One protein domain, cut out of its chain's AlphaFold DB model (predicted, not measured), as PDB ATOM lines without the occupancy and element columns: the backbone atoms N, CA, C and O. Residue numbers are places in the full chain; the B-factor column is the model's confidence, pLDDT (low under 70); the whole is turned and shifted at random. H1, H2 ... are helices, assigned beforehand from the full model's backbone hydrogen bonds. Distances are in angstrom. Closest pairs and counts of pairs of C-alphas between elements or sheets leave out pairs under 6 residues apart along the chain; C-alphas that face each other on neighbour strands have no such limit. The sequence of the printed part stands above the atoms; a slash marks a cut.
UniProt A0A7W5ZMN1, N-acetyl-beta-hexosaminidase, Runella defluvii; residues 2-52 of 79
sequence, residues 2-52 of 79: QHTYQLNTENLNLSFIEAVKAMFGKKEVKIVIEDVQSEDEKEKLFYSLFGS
ATOM      1  N   GLN A   2     195.999 231.421 214.365       73.62
ATOM      2  CA  GLN A   2     196.505 232.081 213.160       73.62
ATOM      3  C   GLN A   2     197.990 232.375 213.367       73.62
ATOM      4  O   GLN A   2     198.362 232.920 214.402       73.62
ATOM      5  N   HIS A   3     198.821 231.985 212.403       71.44
ATOM      6  CA  HIS A   3     200.246 232.300 212.385       71.44
ATOM      7  C   HIS A   3     200.515 233.231 211.208       71.44
ATOM      8  O   HIS A   3     200.144 232.911 210.078       71.44
ATOM      9  N   THR A   4     201.135 234.373 211.486       76.94
ATOM     10  CA  THR A   4     201.526 235.359 210.476       76.94
ATOM     11  C   THR A   4     203.042 235.335 210.350       76.94
ATOM     12  O   THR A   4     203.743 235.420 211.358       76.94
ATOM     13  N   TYR A   5     203.541 235.211 209.122       73.69
ATOM     14  CA  TYR A   5     204.968 235.222 208.806       73.69
ATOM     15  C   TYR A   5     205.249 236.381 207.856       73.69
ATOM     16  O   TYR A   5     204.598 236.487 206.820       73.69
ATOM     17  N   GLN A   6     206.219 237.227 208.198       71.19
ATOM     18  CA  GLN A   6     206.731 238.250 207.289       71.19
ATOM     19  C   GLN A   6     207.914 237.664 206.524       71.19
ATOM     20  O   GLN A   6     208.868 237.167 207.125       71.19
ATOM     21  N   LEU A   7     207.825 237.673 205.198       73.88
ATOM     22  CA  LEU A   7     208.795 237.034 204.313       73.88
ATOM     23  C   LEU A   7     209.202 238.030 203.234       73.88
ATOM     24  O   LEU A   7     208.350 238.708 202.666       73.88
ATOM     25  N   ASN A   8     210.497 238.088 202.933       75.31
ATOM     26  CA  ASN A   8     210.974 238.761 201.732       75.31
ATOM     27  C   ASN A   8     210.720 237.836 200.530       75.31
ATOM     28  O   ASN A   8     211.095 236.659 200.562       75.31
ATOM     29  N   THR A   9     210.084 238.365 199.487       73.88
ATOM     30  CA  THR A   9     209.732 237.633 198.265       73.88
ATOM     31  C   THR A   9     210.946 237.066 197.530       73.88
ATOM     32  O   THR A   9     210.833 235.997 196.936       73.88
ATOM     33  N   GLU A  10     212.115 237.698 197.638       76.88
ATOM     34  CA  GLU A  10     213.378 237.209 197.066       76.88
ATOM     35  C   GLU A  10     213.849 235.893 197.703       76.88
ATOM     36  O   GLU A  10     214.537 235.095 197.070       76.88
ATOM     37  N   ASN A  11     213.442 235.638 198.949       71.81
ATOM     38  CA  ASN A  11     213.834 234.458 199.716       71.81
ATOM     39  C   ASN A  11     212.772 233.346 199.690       71.81
ATOM     40  O   ASN A  11     212.945 232.313 200.342       71.81
ATOM     41  N   LEU A  12     211.669 233.533 198.953       77.69
ATOM     42  CA  LEU A  12     210.638 232.508 198.811       77.69
ATOM     43  C   LEU A  12     211.146 231.372 197.919       77.69
ATOM     44  O   LEU A  12     211.342 231.528 196.718       77.69
ATOM     45  N   ASN A  13     211.324 230.196 198.516       82.00
ATOM     46  CA  ASN A  13     211.757 228.990 197.822       82.00
ATOM     47  C   ASN A  13     210.880 227.779 198.189       82.00
ATOM     48  O   ASN A  13     209.966 227.857 199.016       82.00
ATOM     49  N   LEU A  14     211.168 226.635 197.565       84.69
ATOM     50  CA  LEU A  14     210.456 225.371 197.788       84.69
ATOM     51  C   LEU A  14     210.433 224.941 199.265       84.69
ATOM     52  O   LEU A  14     209.436 224.373 199.715       84.69
ATOM     53  N   SER A  15     211.469 225.272 200.038       84.50
ATOM     54  CA  SER A  15     211.566 224.925 201.459       84.50
ATOM     55  C   SER A  15     210.488 225.601 202.311       84.50
ATOM     56  O   SER A  15     210.068 225.036 203.320       84.50
ATOM     57  N   PHE A  16     209.967 226.764 201.903       83.69
ATOM     58  CA  PHE A  16     208.836 227.393 202.594       83.69
ATOM     59  C   PHE A  16     207.570 226.528 202.511       83.69
ATOM     60  O   PHE A  16     206.897 226.295 203.515       83.69
ATOM     61  N   ILE A  17     207.267 225.987 201.327       83.69
ATOM     62  CA  ILE A  17     206.105 225.111 201.120       83.69
ATOM     63  C   ILE A  17     206.255 223.828 201.942       83.69
ATOM     64  O   ILE A  17     205.286 223.343 202.528       83.69
ATOM     65  N   GLU A  18     207.466 223.279 202.006       86.38
ATOM     66  CA  GLU A  18     207.771 222.118 202.845       86.38
ATOM     67  C   GLU A  18     207.576 222.423 204.334       86.38
ATOM     68  O   GLU A  18     206.967 221.616 205.039       86.38
ATOM     69  N   ALA A  19     207.989 223.604 204.800       84.19
ATOM     70  CA  ALA A  19     207.782 224.036 206.181       84.19
ATOM     71  C   ALA A  19     206.288 224.172 206.523       84.19
ATOM     72  O   ALA A  19     205.842 223.677 207.561       84.19
ATOM     73  N   VAL A  20     205.489 224.766 205.629       85.12
ATOM     74  CA  VAL A  20     204.029 224.867 205.797       85.12
ATOM     75  C   VAL A  20     203.392 223.473 205.850       85.12
ATOM     76  O   VAL A  20     202.574 223.201 206.733       85.12
ATOM     77  N   LYS A  21     203.799 222.550 204.969       86.69
ATOM     78  CA  LYS A  21     203.327 221.153 204.990       86.69
ATOM     79  C   LYS A  21     203.690 220.440 206.292       86.69
ATOM     80  O   LYS A  21     202.840 219.756 206.858       86.69
ATOM     81  N   ALA A  22     204.919 220.603 206.777       87.56
ATOM     82  CA  ALA A  22     205.372 219.993 208.025       87.56
ATOM     83  C   ALA A  22     204.594 220.526 209.239       87.56
ATOM     84  O   ALA A  22     204.250 219.760 210.137       87.56
ATOM     85  N   MET A  23     204.273 221.821 209.246       83.94
ATOM     86  CA  MET A  23     203.601 222.475 210.369       83.94
ATOM     87  C   MET A  23     202.095 222.184 210.435       83.94
ATOM     88  O   MET A  23     201.552 221.974 211.520       83.94
ATOM     89  N   PHE A  24     201.407 222.159 209.289       85.31
ATOM     90  CA  PHE A  24     199.945 222.020 209.243       85.31
ATOM     91  C   PHE A  24     199.461 220.627 208.805       85.31
ATOM     92  O   PHE A  24     198.284 220.295 208.991       85.31
ATOM     93  N   GLY A  25     200.350 219.774 208.292       83.19
ATOM     94  CA  GLY A  25     200.045 218.398 207.907       83.19
ATOM     95  C   GLY A  25     199.016 218.313 206.775       83.19
ATOM     96  O   GLY A  25     199.174 218.930 205.729       83.19
ATOM     97  N   LYS A  26     197.951 217.523 206.981       85.75
ATOM     98  CA  LYS A  26     196.860 217.306 206.003       85.75
ATOM     99  C   LYS A  26     195.675 218.269 206.166       85.75
ATOM    100  O   LYS A  26     194.579 217.970 205.702       85.75
ATOM    101  N   LYS A  27     195.848 219.372 206.893       85.12
ATOM    102  CA  LYS A  27     194.773 220.345 207.110       85.12
ATOM    103  C   LYS A  27     194.650 221.269 205.902       85.12
ATOM    104  O   LYS A  27     195.649 221.611 205.278       85.12
ATOM    105  N   GLU A  28     193.432 221.706 205.613       82.25
ATOM    106  CA  GLU A  28     193.219 222.806 204.679       82.25
ATOM    107  C   GLU A  28     193.741 224.103 205.306       82.25
ATOM    108  O   GLU A  28     193.423 224.430 206.453       82.25
ATOM    109  N   VAL A  29     194.584 224.822 204.563       81.62
ATOM    110  CA  VAL A  29     195.211 226.069 205.008       81.62
ATOM    111  C   VAL A  29     194.884 227.191 204.031       81.62
ATOM    112  O   VAL A  29     194.932 227.009 202.817       81.62
ATOM    113  N   LYS A  30     194.567 228.370 204.568       81.44
ATOM    114  CA  LYS A  30     194.412 229.604 203.796       81.44
ATOM    115  C   LYS A  30     195.704 230.406 203.917       81.44
ATOM    116  O   LYS A  30     196.064 230.803 205.022       81.44
ATOM    117  N   ILE A  31     196.379 230.651 202.794       81.12
ATOM    118  CA  ILE A  31     197.543 231.542 202.726       81.12
ATOM    119  C   ILE A  31     197.047 232.916 202.273       81.12
ATOM    120  O   ILE A  31     196.342 233.018 201.270       81.12
ATOM    121  N   VAL A  32     197.386 233.958 203.027       79.94
ATOM    122  CA  VAL A  32     197.103 235.356 202.682       79.94
ATOM    123  C   VAL A  32     198.442 236.039 202.440       79.94
ATOM    124  O   VAL A  32     199.344 235.912 203.265       79.94
ATOM    125  N   ILE A  33     198.581 236.700 201.291       80.75
ATOM    126  CA  ILE A  33     199.780 237.444 200.905       80.75
ATOM    127  C   ILE A  33     199.390 238.917 200.913       80.75
ATOM    128  O   ILE A  33     198.498 239.317 200.165       80.75
ATOM    129  N   GLU A  34     200.034 239.694 201.771       78.12
ATOM    130  CA  GLU A  34     199.852 241.140 201.867       78.12
ATOM    131  C   GLU A  34     201.194 241.807 201.588       78.12
ATOM    132  O   GLU A  34     202.234 241.328 202.044       78.12
ATOM    133  N   ASP A  35     201.167 242.894 200.821       77.25
ATOM    134  CA  ASP A  35     202.334 243.752 200.665       77.25
ATOM    135  C   ASP A  35     202.494 244.570 201.949       77.25
ATOM    136  O   ASP A  35     201.678 245.441 202.268       77.25
ATOM    137  N   VAL A  36     203.497 244.209 202.746       75.00
ATOM    138  CA  VAL A  36     203.768 244.867 204.020       75.00
ATOM    139  C   VAL A  36     204.813 245.939 203.762       75.00
ATOM    140  O   VAL A  36     205.992 245.625 203.611       75.00
ATOM    141  N   GLN A  37     204.377 247.201 203.752       69.31
ATOM    142  CA  GLN A  37     205.295 248.338 203.677       69.31
ATOM    143  C   GLN A  37     206.353 248.236 204.772       69.31
ATOM    144  O   GLN A  37     206.035 247.965 205.941       69.31
ATOM    145  N   SER A  38     207.603 248.453 204.373       68.56
ATOM    146  CA  SER A  38     208.744 248.398 205.283       68.56
ATOM    147  C   SER A  38     208.601 249.454 206.387       68.56
ATOM    148  O   SER A  38     207.987 250.505 206.184       68.56
ATOM    149  N   GLU A  39     209.148 249.193 207.580       67.50
ATOM    150  CA  GLU A  39     209.178 250.208 208.647       67.50
ATOM    151  C   GLU A  39     209.845 251.504 208.167       67.50
ATOM    152  O   GLU A  39     209.350 252.585 208.477       67.50
ATOM    153  N   ASP A  40     210.852 251.399 207.298       67.94
ATOM    154  CA  ASP A  40     211.520 252.533 206.655       67.94
ATOM    155  C   ASP A  40     210.576 253.380 205.786       67.94
ATOM    156  O   ASP A  40     210.699 254.603 205.727       67.94
ATOM    157  N   GLU A  41     209.623 252.763 205.083       69.12
ATOM    158  CA  GLU A  41     208.614 253.487 204.299       69.12
ATOM    159  C   GLU A  41     207.583 254.159 205.195       69.12
ATOM    160  O   GLU A  41     207.189 255.294 204.922       69.12
ATOM    161  N   LYS A  42     207.192 253.507 206.293       71.88
ATOM    162  CA  LYS A  42     206.326 254.124 207.305       71.88
ATOM    163  C   LYS A  42     207.008 255.309 207.970       71.88
ATOM    164  O   LYS A  42     206.360 256.328 208.180       71.88
ATOM    165  N   GLU A  43     208.298 255.200 208.265       75.44
ATOM    166  CA  GLU A  43     209.087 256.284 208.839       75.44
ATOM    167  C   GLU A  43     209.247 257.440 207.839       75.44
ATOM    168  O   GLU A  43     208.990 258.592 208.182       75.44
ATOM    169  N   LYS A  44     209.552 257.155 206.566       76.81
ATOM    170  CA  LYS A  44     209.575 258.174 205.498       76.81
ATOM    171  C   LYS A  44     208.219 258.851 205.305       76.81
ATOM    172  O   LYS A  44     208.177 260.065 205.115       76.81
ATOM    173  N   LEU A  45     207.127 258.089 205.347       75.69
ATOM    174  CA  LEU A  45     205.768 258.618 205.268       75.69
ATOM    175  C   LEU A  45     205.441 259.476 206.494       75.69
ATOM    176  O   LEU A  45     204.898 260.564 206.361       75.69
ATOM    177  N   PHE A  46     205.811 259.030 207.689       75.31
ATOM    178  CA  PHE A  46     205.660 259.817 208.907       75.31
ATOM    179  C   PHE A  46     206.424 261.145 208.808       75.31
ATOM    180  O   PHE A  46     205.856 262.201 209.087       75.31
ATOM    181  N   TYR A  47     207.665 261.119 208.311       76.44
ATOM    182  CA  TYR A  47     208.448 262.332 208.091       76.44
ATOM    183  C   TYR A  47     207.922 263.237 206.982       76.44
ATOM    184  O   TYR A  47     207.998 264.456 207.124       76.44
ATOM    185  N   SER A  48     207.343 262.688 205.914       76.00
ATOM    186  CA  SER A  48     206.727 263.499 204.857       76.00
ATOM    187  C   SER A  48     205.435 264.186 205.308       76.00
ATOM    188  O   SER A  48     205.039 265.200 204.733       76.00
ATOM    189  N   LEU A  49     204.791 263.666 206.355       75.06
ATOM    190  CA  LEU A  49     203.613 264.268 206.969       75.06
ATOM    191  C   LEU A  49     203.963 265.350 208.007       75.06
ATOM    192  O   LEU A  49     203.105 266.174 208.328       75.06
ATOM    193  N   PHE A  50     205.200 265.420 208.514       65.06
ATOM    194  CA  PHE A  50     205.604 266.549 209.357       65.06
ATOM    195  C   PHE A  50     205.631 267.847 208.543       65.06
ATOM    196  O   PHE A  50     206.280 267.946 207.507       65.06
ATOM    197  N   GLY A  51     204.914 268.865 209.022       62.66
ATOM    198  CA  GLY A  51     204.801 270.162 208.347       62.66
ATOM    199  C   GLY A  51     203.776 270.208 207.206       62.66
ATOM    200  O   GLY A  51     203.505 271.291 206.692       62.66
ATOM    201  N   SER A  52     203.147 269.081 206.846       63.66
ATOM    202  CA  SER A  52     201.993 269.071 205.931       63.66
ATOM    203  C   SER A  52     200.698 269.529 206.611       63.66
ATOM    204  O   SER A  52     199.707 269.800 205.936       63.66
TER     205      SER A  52
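Overview. This is residues 2 to 52 of the 79 residues of the protein "N-acetyl-beta-hexosaminidase" of Runella defluvii (UniProt A0A7W5ZMN1). Residues 2 to 36 make a loose, open loop with the helix H1 on one side, and residues 37 to 52, with the helix H2, stick out from it as an arm. The printed part has 51 residues with two named helices, H1 then H2, and no named strand; the class is all helix, with 22 residues in named elements, under half. It is extended, a rod spanning 53 by 22 by 11 A, with a radius of gyration of the C-alphas of 16.5 A.

Arrangement. Start at residues 2 to 13, which hold no named element, and go on to H1, residues 14 to 24. From there a long link of 14 residues leads to H2, residues 39 to 49. H1 and H2 are apart. In both helices every O i to N i+4 pair is within hydrogen-bond range.

Along the chain. Find C-alpha 14 at (210.456, 225.371, 197.788); from there H1 runs 15.9 A to C-alpha 24. H2 runs 15.2 A from C-alpha 39 at (209.178, 250.208, 208.647) to C-alpha 49 at (203.613, 264.268, 206.969).

Size, cuts and confidence. The two C-alphas farthest apart, those of Lys 26 and Gly 51, are 53.5 A apart. The printed part has no cut. Look at the B-factor column for pLDDT under 70 at residues 37 to 41 and 50 to 52.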